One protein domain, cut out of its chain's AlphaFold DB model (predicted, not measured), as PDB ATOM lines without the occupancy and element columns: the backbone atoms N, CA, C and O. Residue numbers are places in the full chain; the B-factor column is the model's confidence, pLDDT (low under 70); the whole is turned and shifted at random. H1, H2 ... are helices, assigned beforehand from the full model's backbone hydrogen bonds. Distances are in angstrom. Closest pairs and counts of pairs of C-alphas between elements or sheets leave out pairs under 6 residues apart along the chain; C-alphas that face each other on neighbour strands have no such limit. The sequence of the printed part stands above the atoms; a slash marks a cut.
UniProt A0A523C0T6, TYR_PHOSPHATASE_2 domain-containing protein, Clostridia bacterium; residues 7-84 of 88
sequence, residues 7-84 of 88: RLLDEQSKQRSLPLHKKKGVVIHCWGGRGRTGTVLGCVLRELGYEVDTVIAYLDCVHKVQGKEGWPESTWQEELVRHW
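Overview. This is residues 7 to 84 of the 88 residues of the protein "TYR_PHOSPHATASE_2 domain-containing protein" of Clostridia bacterium (UniProt A0A523C0T6). A small compact body of three helices, H3, H4 and H5, has a thin arm sticking out from it. In the body H3 and H5 run side by side and H4 packs on H3, slanted and running back the other way, the three centres making a triangle. The arm is the early part of the printed residues, where residues 7 to 15, with H1, and residues 19 to 25, with H2, stick out and make much of the length. The printed part has 78 residues with five named helices, H1 to H5 in order, and no named strand; its class is all helix. It is only just loose, close to compact, with a radius of gyration of the C-alphas of 14.1 A, and spans 47 by 26 by 18 A.

Along the chain. H1, residues 7 to 13, begins at C-alpha 7 at (217.376, 154.364, 310.924) and is 10.7 A from first to last C-alpha. H2, residues 19 to 22, is 5.9 A long. H3, residues 35 to 47, is 18.3 A long and begins at C-alpha 35 at (198.256, 121.031, 300.800). H4, residues 52 to 65, is the longest helix by residues at 14, and measures 20.1 A. H5, residues 75 to 82, is 10.6 A long and ends at C-alpha 82 at (193.367, 134.945, 301.498).

Arrangement. H1 touches no helix, and neither does H2; H1 and H2 are apart, and so are H2 and H3. H3 and H4 touch and form a helical hairpin, running opposite ways at a steep tilt of 39 degrees; their closest C-alphas, of Gly 42 and Val 55, are 6.0 A apart. H3 and H5 touch and run the same way at a shallow tilt of 15 degrees; their closest C-alphas, of Cys 43 and Val 81, are 5.4 A apart. H4 and H5 only just touch, with 3 pairs of C-alphas within 8 A, H4 with residues 52 to 56 alone; the closest C-alphas are those of Val 52 and Arg 82, 6.0 A apart. They run opposite ways at a steep tilt of 51 degrees. The helix packing is mostly crossed, but only just: 1 of these 3 touching pairs is at a shallow tilt. In H3 and H5 every O i to N i+4 pair is within hydrogen-bond range; in H4 9 of 10 are, in H1 0 of 3, with 0 of 4 O i to N i+3 pairs, and H2 is too short for an O i to N i+4 pair.

Size, cuts and confidence. The outline is elongated, and the two C-alphas farthest apart, of Arg 7 and Gly 67, are 48.3 A apart. Without the stretches that stand free the body has 62 residues, spans 32 by 24 by 20 A and has a radius of gyration of 10.9 A. The printed part has no cut. The link from H2 to H3, residues 23 to 34, is long; those from H1 to H2 and H3 to H4 are tight, and that from H4 to H5 is short. The mean pLDDT of the printed part is 85.4, and the model's confidence is low, under 70, in residues 7 to 23.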
ATOM      1  N   ARG A   7     217.408 155.367 309.843       43.44
ATOM      2  CA  ARG A   7     217.376 154.364 310.924       43.44
ATOM      3  C   ARG A   7     215.999 153.711 311.133       43.44
ATOM      4  O   ARG A   7     215.949 152.551 311.506       43.44
ATOM      5  N   LEU A   8     214.908 154.416 310.824       43.44
ATOM      6  CA  LEU A   8     213.539 153.921 311.047       43.44
ATOM      7  C   LEU A   8     213.060 152.923 309.978       43.44
ATOM      8  O   LEU A   8     212.286 152.024 310.290       43.44
ATOM      9  N   LEU A   9     213.545 153.037 308.736       45.91
ATOM     10  CA  LEU A   9     213.205 152.089 307.663       45.91
ATOM     11  C   LEU A   9     213.936 150.743 307.830       45.91
ATOM     12  O   LEU A   9     213.386 149.693 307.502       45.91
ATOM     13  N   ASP A  10     215.140 150.767 308.407       46.25
ATOM     14  CA  ASP A  10     215.958 149.569 308.630       46.25
ATOM     15  C   ASP A  10     215.473 148.719 309.824       46.25
ATOM     16  O   ASP A  10     215.748 147.518 309.876       46.25
ATOM     17  N   GLU A  11     214.748 149.304 310.785       43.81
ATOM     18  CA  GLU A  11     214.228 148.593 311.966       43.81
ATOM     19  C   GLU A  11     212.908 147.861 311.690       43.81
ATOM     20  O   GLU A  11     212.742 146.726 312.130       43.81
ATOM     21  N   GLN A  12     212.017 148.439 310.877       47.97
ATOM     22  CA  GLN A  12     210.733 147.817 310.507       47.97
ATOM     23  C   GLN A  12     210.912 146.584 309.596       47.97
ATOM     24  O   GLN A  12     210.133 145.635 309.651       47.97
ATOM     25  N   SER A  13     211.981 146.558 308.792       47.69
ATOM     26  CA  SER A  13     212.326 145.445 307.889       47.69
ATOM     27  C   SER A  13     212.844 144.195 308.624       47.69
ATOM     28  O   SER A  13     212.678 143.063 308.166       47.69
ATOM     29  N   LYS A  14     213.449 144.365 309.808       45.84
ATOM     30  CA  LYS A  14     214.176 143.283 310.493       45.84
ATOM     31  C   LYS A  14     213.294 142.241 311.170       45.84
ATOM     32  O   LYS A  14     213.779 141.147 311.450       45.84
ATOM     33  N   GLN A  15     212.021 142.530 311.423       46.31
ATOM     34  CA  GLN A  15     211.229 141.718 312.351       46.31
ATOM     35  C   GLN A  15     210.460 140.558 311.698       46.31
ATOM     36  O   GLN A  15     209.859 139.754 312.404       46.31
ATOM     37  N   ARG A  16     210.469 140.438 310.362       49.41
ATOM     38  CA  ARG A  16     209.586 139.502 309.633       49.41
ATOM     39  C   ARG A  16     210.258 138.747 308.483       49.41
ATOM     40  O   ARG A  16     209.577 138.186 307.635       49.41
ATOM     41  N   SER A  17     211.590 138.730 308.419       50.75
ATOM     42  CA  SER A  17     212.276 138.052 307.314       50.75
ATOM     43  C   SER A  17     212.459 136.559 307.600       50.75
ATOM     44  O   SER A  17     213.224 136.157 308.479       50.75
ATOM     45  N   LEU A  18     211.791 135.719 306.809       52.47
ATOM     46  CA  LEU A  18     212.200 134.328 306.617       52.47
ATOM     47  C   LEU A  18     213.710 134.272 306.280       52.47
ATOM     48  O   LEU A  18     214.255 135.235 305.722       52.47
ATOM     49  N   PRO A  19     214.414 133.158 306.558       53.41
ATOM     50  CA  PRO A  19     215.854 133.012 306.293       53.41
ATOM     51  C   PRO A  19     216.295 133.195 304.823       53.41
ATOM     52  O   PRO A  19     217.493 133.131 304.536       53.41
ATOM     53  N   LEU A  20     215.365 133.512 303.912       54.34
ATOM     54  CA  LEU A  20     215.605 134.037 302.562       54.34
ATOM     55  C   LEU A  20     216.668 135.156 302.527       54.34
ATOM     56  O   LEU A  20     217.421 135.255 301.559       54.34
ATOM     57  N   HIS A  21     216.818 135.945 303.598       56.78
ATOM     58  CA  HIS A  21     217.811 137.026 303.670       56.78
ATOM     59  C   HIS A  21     219.284 136.557 303.630       56.78
ATOM     60  O   HIS A  21     220.175 137.379 303.426       56.78
ATOM     61  N   LYS A  22     219.579 135.256 303.800       63.53
ATOM     62  CA  LYS A  22     220.959 134.721 303.782       63.53
ATOM     63  C   LYS A  22     221.402 134.125 302.437       63.53
ATOM     64  O   LYS A  22     222.412 133.427 302.415       63.53
ATOM     65  N   LYS A  23     220.668 134.354 301.334       64.75
ATOM     66  CA  LYS A  23     220.880 133.664 300.035       64.75
ATOM     67  C   LYS A  23     220.883 132.130 300.160       64.75
ATOM     68  O   LYS A  23     221.518 131.435 299.372       64.75
ATOM     69  N   LYS A  24     220.206 131.594 301.177       78.38
ATOM     70  CA  LYS A  24     220.063 130.153 301.384       78.38
ATOM     71  C   LYS A  24     218.678 129.735 300.914       78.38
ATOM     72  O   LYS A  24     217.688 130.333 301.327       78.38
ATOM     73  N   GLY A  25     218.628 128.722 300.052       82.81
ATOM     74  CA  GLY A  25     217.374 128.068 299.693       82.81
ATOM     75  C   GLY A  25     216.773 127.381 300.917       82.81
ATOM     76  O   GLY A  25     217.499 126.826 301.741       82.81
ATOM     77  N   VAL A  26     215.450 127.437 301.038       87.19
ATOM     78  CA  VAL A  26     214.697 126.740 302.083       87.19
ATOM     79  C   VAL A  26     213.816 125.712 301.397       87.19
ATOM     80  O   VAL A  26     213.048 126.057 300.503       87.19
ATOM     81  N   VAL A  27     213.932 124.454 301.816       90.31
ATOM     82  CA  VAL A  27     213.034 123.387 301.376       90.31
ATOM     83  C   VAL A  27     211.954 123.222 302.431       90.31
ATOM     84  O   VAL A  27     212.256 123.047 303.610       90.31
ATOM     85  N   ILE A  28     210.698 123.266 302.002       91.12
ATOM     86  CA  ILE A  28     209.548 122.939 302.838       91.12
ATOM     87  C   ILE A  28     208.796 121.773 302.220       91.12
ATOM     88  O   ILE A  28     208.613 121.707 301.007       91.12
ATOM     89  N   HIS A  29     208.355 120.842 303.055       94.12
ATOM     90  CA  HIS A  29     207.575 119.701 302.607       94.12
ATOM     91  C   HIS A  29     206.552 119.302 303.668       94.12
ATOM     92  O   HIS A  29     206.645 119.661 304.841       94.12
ATOM     93  N   CYS A  30     205.558 118.549 303.229       95.00
ATOM     94  CA  CYS A  30     204.683 117.767 304.083       95.00
ATOM     95  C   CYS A  30     204.688 116.327 303.557       95.00
ATOM     96  O   CYS A  30     205.512 115.990 302.709       95.00
ATOM     97  N   TRP A  31     203.778 115.480 304.036       94.12
ATOM     98  CA  TRP A  31     203.671 114.106 303.536       94.12
ATOM     99  C   TRP A  31     203.349 114.042 302.030       94.12
ATOM    100  O   TRP A  31     204.032 113.352 301.285       94.12
ATOM    101  N   GLY A  32     202.352 114.804 301.563       91.50
ATOM    102  CA  GLY A  32     201.937 114.821 300.147       91.50
ATOM    103  C   GLY A  32     202.615 115.893 299.282       91.50
ATOM    104  O   GLY A  32     202.422 115.935 298.064       91.50
ATOM    105  N   GLY A  33     203.379 116.799 299.903       93.44
ATOM    106  CA  GLY A  33     204.015 117.935 299.230       93.44
ATOM    107  C   GLY A  33     203.043 118.762 298.378       93.44
ATOM    108  O   GLY A  33     203.393 119.099 297.251       93.44
ATOM    109  N   ARG A  34     201.809 118.981 298.863       95.19
ATOM    110  CA  ARG A  34     200.754 119.732 298.159       95.19
ATOM    111  C   ARG A  34     199.987 120.680 299.076       95.19
ATOM    112  O   ARG A  34     200.234 121.872 299.013       95.19
ATOM    113  N   GLY A  35     199.139 120.190 299.980       97.06
ATOM    114  CA  GLY A  35     198.256 121.031 300.800       97.06
ATOM    115  C   GLY A  35     199.003 121.930 301.768       97.06
ATOM    116  O   GLY A  35     199.176 123.109 301.494       97.06
ATOM    117  N   ARG A  36     199.521 121.366 302.871       97.19
ATOM    118  CA  ARG A  36     200.277 122.134 303.888       97.19
ATOM    119  C   ARG A  36     201.495 122.857 303.303       97.19
ATOM    120  O   ARG A  36     201.792 123.974 303.708       97.19
ATOM    121  N   THR A  37     202.186 122.233 302.347       97.00
ATOM    122  CA  THR A  37     203.319 122.856 301.649       97.00
ATOM    123  C   THR A  37     202.869 124.073 300.846       97.00
ATOM    124  O   THR A  37     203.446 125.142 301.009       97.00
ATOM    125  N   GLY A  38     201.813 123.935 300.040       97.12
ATOM    126  CA  GLY A  38     201.224 125.025 299.269       97.12
ATOM    127  C   GLY A  38     200.663 126.133 300.154       97.12
ATOM    128  O   GLY A  38     200.899 127.295 299.861       97.12
ATOM    129  N   THR A  39     200.037 125.807 301.290       97.94
ATOM    130  CA  THR A  39     199.563 126.810 302.258       97.94
ATOM    131  C   THR A  39     200.715 127.650 302.801       97.94
ATOM    132  O   THR A  39     200.647 128.873 302.746       97.94
ATOM    133  N   VAL A  40     201.804 127.022 303.265       96.81
ATOM    134  CA  VAL A  40     202.975 127.764 303.766       96.81
ATOM    135  C   VAL A  40     203.611 128.594 302.648       96.81
ATOM    136  O   VAL A  40     203.902 129.766 302.869       96.81
ATOM    137  N   LEU A  41     203.784 128.035 301.443       96.75
ATOM    138  CA  LEU A  41     204.275 128.796 300.285       96.75
ATOM    139  C   LEU A  41     203.375 129.994 299.970       96.75
ATOM    140  O   LEU A  41     203.882 131.088 299.741       96.75
ATOM    141  N   GLY A  42     202.057 129.804 299.997       96.69
ATOM    142  CA  GLY A  42     201.077 130.847 299.739       96.69
ATOM    143  C   GLY A  42     201.188 131.987 300.741       96.69
ATOM    144  O   GLY A  42     201.305 133.140 300.340       96.69
ATOM    145  N   CYS A  43     201.271 131.669 302.035       96.06
ATOM    146  CA  CYS A  43     201.539 132.649 303.085       96.06
ATOM    147  C   CYS A  43     202.834 133.418 302.823       96.06
ATOM    148  O   CYS A  43     202.814 134.643 302.826       96.06
ATOM    149  N   VAL A  44     203.942 132.723 302.537       93.81
ATOM    150  CA  VAL A  44     205.238 133.357 302.245       93.81
ATOM    151  C   VAL A  44     205.143 134.302 301.048       93.81
ATOM    152  O   VAL A  44     205.637 135.422 301.120       93.81
ATOM    153  N   LEU A  45     204.488 133.892 299.962       94.00
ATOM    154  CA  LEU A  45     204.296 134.745 298.788       94.00
ATOM    155  C   LEU A  45     203.427 135.967 299.117       94.00
ATOM    156  O   LEU A  45     203.754 137.079 298.704       94.00
ATOM    157  N   ARG A  46     202.384 135.809 299.939       94.44
ATOM    158  CA  ARG A  46     201.623 136.947 300.476       94.44
ATOM    159  C   ARG A  46     202.515 137.882 301.295       94.44
ATOM    160  O   ARG A  46     202.434 139.092 301.126       94.44
ATOM    161  N   GLU A  47     203.422 137.353 302.121       90.62
ATOM    162  CA  GLU A  47     204.378 138.183 302.874       90.62
ATOM    163  C   GLU A  47     205.344 138.965 301.984       90.62
ATOM    164  O   GLU A  47     205.804 140.035 302.377       90.62
ATOM    165  N   LEU A  48     205.663 138.426 300.807       88.94
ATOM    166  CA  LEU A  48     206.522 139.062 299.811       88.94
ATOM    167  C   LEU A  48     205.771 140.085 298.940       88.94
ATOM    168  O   LEU A  48     206.394 140.713 298.087       88.94
ATOM    169  N   GLY A  49     204.467 140.278 299.167       90.62
ATOM    170  CA  GLY A  49     203.650 141.285 298.490       90.62
ATOM    171  C   GLY A  49     202.972 140.804 297.207       90.62
ATOM    172  O   GLY A  49     202.529 141.634 296.419       90.62
ATOM    173  N   TYR A  50     202.887 139.492 296.968       94.69
ATOM    174  CA  TYR A  50     202.151 138.971 295.815       94.69
ATOM    175  C   TYR A  50     200.635 139.004 296.046       94.69
ATOM    176  O   TYR A  50     200.133 138.689 297.133       94.69
ATOM    177  N   GLU A  51     199.896 139.343 294.988       95.62
ATOM    178  CA  GLU A  51     198.436 139.361 295.007       95.62
ATOM    179  C   GLU A  51     197.845 137.972 295.223       95.62
ATOM    180  O   GLU A  51     198.329 136.965 294.703       95.62
ATOM    181  N   VAL A  52     196.776 137.923 296.012       96.31
ATOM    182  CA  VAL A  52     196.215 136.675 296.535       96.31
ATOM    183  C   VAL A  52     195.757 135.721 295.435       96.31
ATOM    184  O   VAL A  52     196.128 134.549 295.451       96.31
ATOM    185  N   ASP A  53     195.024 136.219 294.442       97.69
ATOM    186  CA  ASP A  53     194.513 135.381 293.357       97.69
ATOM    187  C   ASP A  53     195.646 134.895 292.447       97.69
ATOM    188  O   ASP A  53     195.614 133.767 291.960       97.69
ATOM    189  N   THR A  54     196.704 135.700 292.283       97.94
ATOM    190  CA  THR A  54     197.923 135.276 291.579       97.94
ATOM    191  C   THR A  54     198.625 134.143 292.323       97.94
ATOM    192  O   THR A  54     199.048 133.174 291.697       97.94
ATOM    193  N   VAL A  55     198.723 134.228 293.653       97.94
ATOM    194  CA  VAL A  55     199.317 133.170 294.483       97.94
ATOM    195  C   VAL A  55     198.519 131.872 294.368       97.94
ATOM    196  O   VAL A  55     199.110 130.820 294.130       97.94
ATOM    197  N   ILE A  56     197.192 131.936 294.492       98.25
ATOM    198  CA  ILE A  56     196.318 130.758 294.404       98.25
ATOM    199  C   ILE A  56     196.431 130.113 293.017       98.25
ATOM    200  O   ILE A  56     196.693 128.915 292.921       98.25
ATOM    201  N   ALA A  57     196.326 130.905 291.945       98.50
ATOM    202  CA  ALA A  57     196.447 130.410 290.575       98.50
ATOM    203  C   ALA A  57     197.829 129.798 290.290       98.50
ATOM    204  O   ALA A  57     197.935 128.773 289.615       98.50
ATOM    205  N   TYR A  58     198.896 130.396 290.826       98.31
ATOM    206  CA  TYR A  58     200.247 129.858 290.705       98.31
ATOM    207  C   TYR A  58     200.388 128.500 291.401       98.31
ATOM    208  O   TYR A  58     200.906 127.554 290.803       98.31
ATOM    209  N   LEU A  59     199.908 128.388 292.645       98.00
ATOM    210  CA  LEU A  59     199.946 127.138 293.402       98.00
ATOM    211  C   LEU A  59     199.108 126.049 292.728       98.00
ATOM    212  O   LEU A  59     199.538 124.900 292.680       98.00
ATOM    213  N   ASP A  60     197.953 126.389 292.168       98.44
ATOM    214  CA  ASP A  60     197.144 125.450 291.395       98.44
ATOM    215  C   ASP A  60     197.890 124.947 290.148       98.44
ATOM    216  O   ASP A  60     198.064 123.740 289.946       98.44
ATOM    217  N   CYS A  61     198.415 125.880 289.352       98.25
ATOM    218  CA  CYS A  61     199.118 125.588 288.107       98.25
ATOM    219  C   CYS A  61     200.367 124.725 288.330       98.25
ATOM    220  O   CYS A  61     200.548 123.710 287.655       98.25
ATOM    221  N   VAL A  62     201.215 125.069 289.306       96.38
ATOM    222  CA  VAL A  62     202.486 124.361 289.525       96.38
ATOM    223  C   VAL A  62     202.280 122.901 289.936       96.38
ATOM    224  O   VAL A  62     203.097 122.048 289.587       96.38
ATOM    225  N   HIS A  63     201.191 122.580 290.643       95.88
ATOM    226  CA  HIS A  63     200.863 121.195 290.991       95.88
ATOM    227  C   HIS A  63     200.268 120.438 289.798       95.88
ATOM    228  O   HIS A  63     200.680 119.303 289.547       95.88
ATOM    229  N   LYS A  64     199.395 121.080 289.009       96.94
ATOM    230  CA  LYS A  64     198.838 120.501 287.773       96.94
ATOM    231  C   LYS A  64     199.917 120.164 286.746       96.94
ATOM    232  O   LYS A  64     199.908 119.074 286.183       96.94
ATOM    233  N   VAL A  65     200.894 121.052 286.551       96.62
ATOM    234  CA  VAL A  65     202.042 120.816 285.654       96.62
ATOM    235  C   VAL A  65     202.897 119.630 286.121       96.62
ATOM    236  O   VAL A  65     203.492 118.938 285.300       96.62
ATOM    237  N   GLN A  66     202.918 119.339 287.423       92.00
ATOM    238  CA  GLN A  66     203.588 118.165 287.995       92.00
ATOM    239  C   GLN A  66     202.724 116.889 287.962       92.00
ATOM    240  O   GLN A  66     203.091 115.890 288.581       92.00
ATOM    241  N   GLY A  67     201.575 116.906 287.280       95.06
ATOM    242  CA  GLY A  67     200.668 115.760 287.172       95.06
ATOM    243  C   GLY A  67     199.885 115.451 288.451       95.06
ATOM    244  O   GLY A  67     199.292 114.380 288.556       95.06
ATOM    245  N   LYS A  68     199.885 116.361 289.433       92.62
ATOM    246  CA  LYS A  68     199.040 116.254 290.626       92.62
ATOM    247  C   LYS A  68     197.695 116.930 290.372       92.62
ATOM    248  O   LYS A  68     197.554 117.771 289.486       92.62
ATOM    249  N   GLU A  69     196.719 116.619 291.216       94.81
ATOM    250  CA  GLU A  69     195.575 117.509 291.391       94.81
ATOM    251  C   GLU A  69     196.045 118.921 291.770       94.81
ATOM    252  O   GLU A  69     197.107 119.105 292.378       94.81
ATOM    253  N   GLY A  70     195.222 119.909 291.427       96.31
ATOM    254  CA  GLY A  70     195.444 121.311 291.758       96.31
ATOM    255  C   GLY A  70     195.566 121.596 293.255       96.31
ATOM    256  O   GLY A  70     195.445 120.717 294.113       96.31
ATOM    257  N   TRP A  71     195.805 122.861 293.570       97.88
ATOM    258  CA  TRP A  71     195.789 123.385 294.933       97.88
ATOM    259  C   TRP A  71     194.680 124.445 295.007       97.88
ATOM    260  O   TRP A  71     194.581 125.242 294.076       97.88
ATOM    261  N   PRO A  72     193.858 124.493 296.069       97.88
ATOM    262  CA  PRO A  72     193.997 123.804 297.358       97.88
ATOM    263  C   PRO A  72     193.459 122.360 297.401       97.88
ATOM    264  O   PRO A  72     192.689 121.932 296.551       97.88
ATOM    265  N   GLU A  73     193.836 121.614 298.448       97.50
ATOM    266  CA  GLU A  73     193.227 120.316 298.809       97.50
ATOM    267  C   GLU A  73     191.928 120.475 299.608       97.50
ATOM    268  O   GLU A  73     191.134 119.546 299.736       97.50
ATOM    269  N   SER A  74     191.740 121.629 300.241       97.06
ATOM    270  CA  SER A  74     190.593 121.927 301.098       97.06
ATOM    271  C   SER A  74     190.423 123.437 301.206       97.06
ATOM    272  O   SER A  74     191.418 124.163 301.215       97.06
ATOM    273  N   THR A  75     189.186 123.909 301.355       97.56
ATOM    274  CA  THR A  75     188.852 125.346 301.336       97.56
ATOM    275  C   THR A  75     189.634 126.161 302.369       97.56
ATOM    276  O   THR A  75     190.148 127.226 302.043       97.56
ATOM    277  N   TRP A  76     189.852 125.610 303.569       97.00
ATOM    278  CA  TRP A  76     190.592 126.284 304.645       97.00
ATOM    279  C   TRP A  76     192.014 126.715 304.247       97.00
ATOM    280  O   TRP A  76     192.551 127.673 304.799       97.00
ATOM    281  N   GLN A  77     192.651 126.017 303.299       98.25
ATOM    282  CA  GLN A  77     194.007 126.341 302.845       98.25
ATOM    283  C   GLN A  77     194.023 127.636 302.040       98.25
ATOM    284  O   GLN A  77     194.904 128.473 302.229       98.25
ATOM    285  N   GLU A  78     193.039 127.791 301.158       97.62
ATOM    286  CA  GLU A  78     192.836 129.009 300.390       97.62
ATOM    287  C   GLU A  78     192.381 130.146 301.301       97.62
ATOM    288  O   GLU A  78     192.965 131.224 301.255       97.62
ATOM    289  N   GLU A  79     191.409 129.896 302.181       97.62
ATOM    290  CA  GLU A  79     190.922 130.882 303.152       97.62
ATOM    291  C   GLU A  79     192.065 131.446 304.001       97.62
ATOM    292  O   GLU A  79     192.169 132.661 304.168       97.62
ATOM    293  N   LEU A  80     192.967 130.590 304.488       97.00
ATOM    294  CA  LEU A  80     194.124 131.023 305.264       97.00
ATOM    295  C   LEU A  80     195.041 131.933 304.435       97.00
ATOM    296  O   LEU A  80     195.440 132.990 304.918       97.00
ATOM    297  N   VAL A  81     195.341 131.574 303.182       97.06
ATOM    298  CA  VAL A  81     196.171 132.405 302.290       97.06
ATOM    299  C   VAL A  81     195.479 133.729 301.950       97.06
ATOM    300  O   VAL A  81     196.145 134.765 301.905       97.06
ATOM    301  N   ARG A  82     194.150 133.731 301.771       96.25
ATOM    302  CA  ARG A  82     193.367 134.945 301.498       96.25
ATOM    303  C   ARG A  82     193.424 135.954 302.637       96.25
ATOM    304  O   ARG A  82     193.601 137.142 302.384       96.25
ATOM    305  N   HIS A  83     193.351 135.477 303.874       94.75
ATOM    306  CA  HIS A  83     193.381 136.327 305.064       94.75
ATOM    307  C   HIS A  83     194.795 136.537 305.627       94.75
ATOM    308  O   HIS A  83     194.963 137.186 306.662       94.75
ATOM    309  N   TRP A  84     195.834 136.015 304.964       93.56
ATOM    310  CA  TRP A  84     197.207 136.158 305.436       93.56
ATOM    311  C   TRP A  84     197.696 137.605 305.295       93.56
ATOM    312  O   TRP A  84     197.829 138.116 304.179       93.56
TER     313      TRP A  84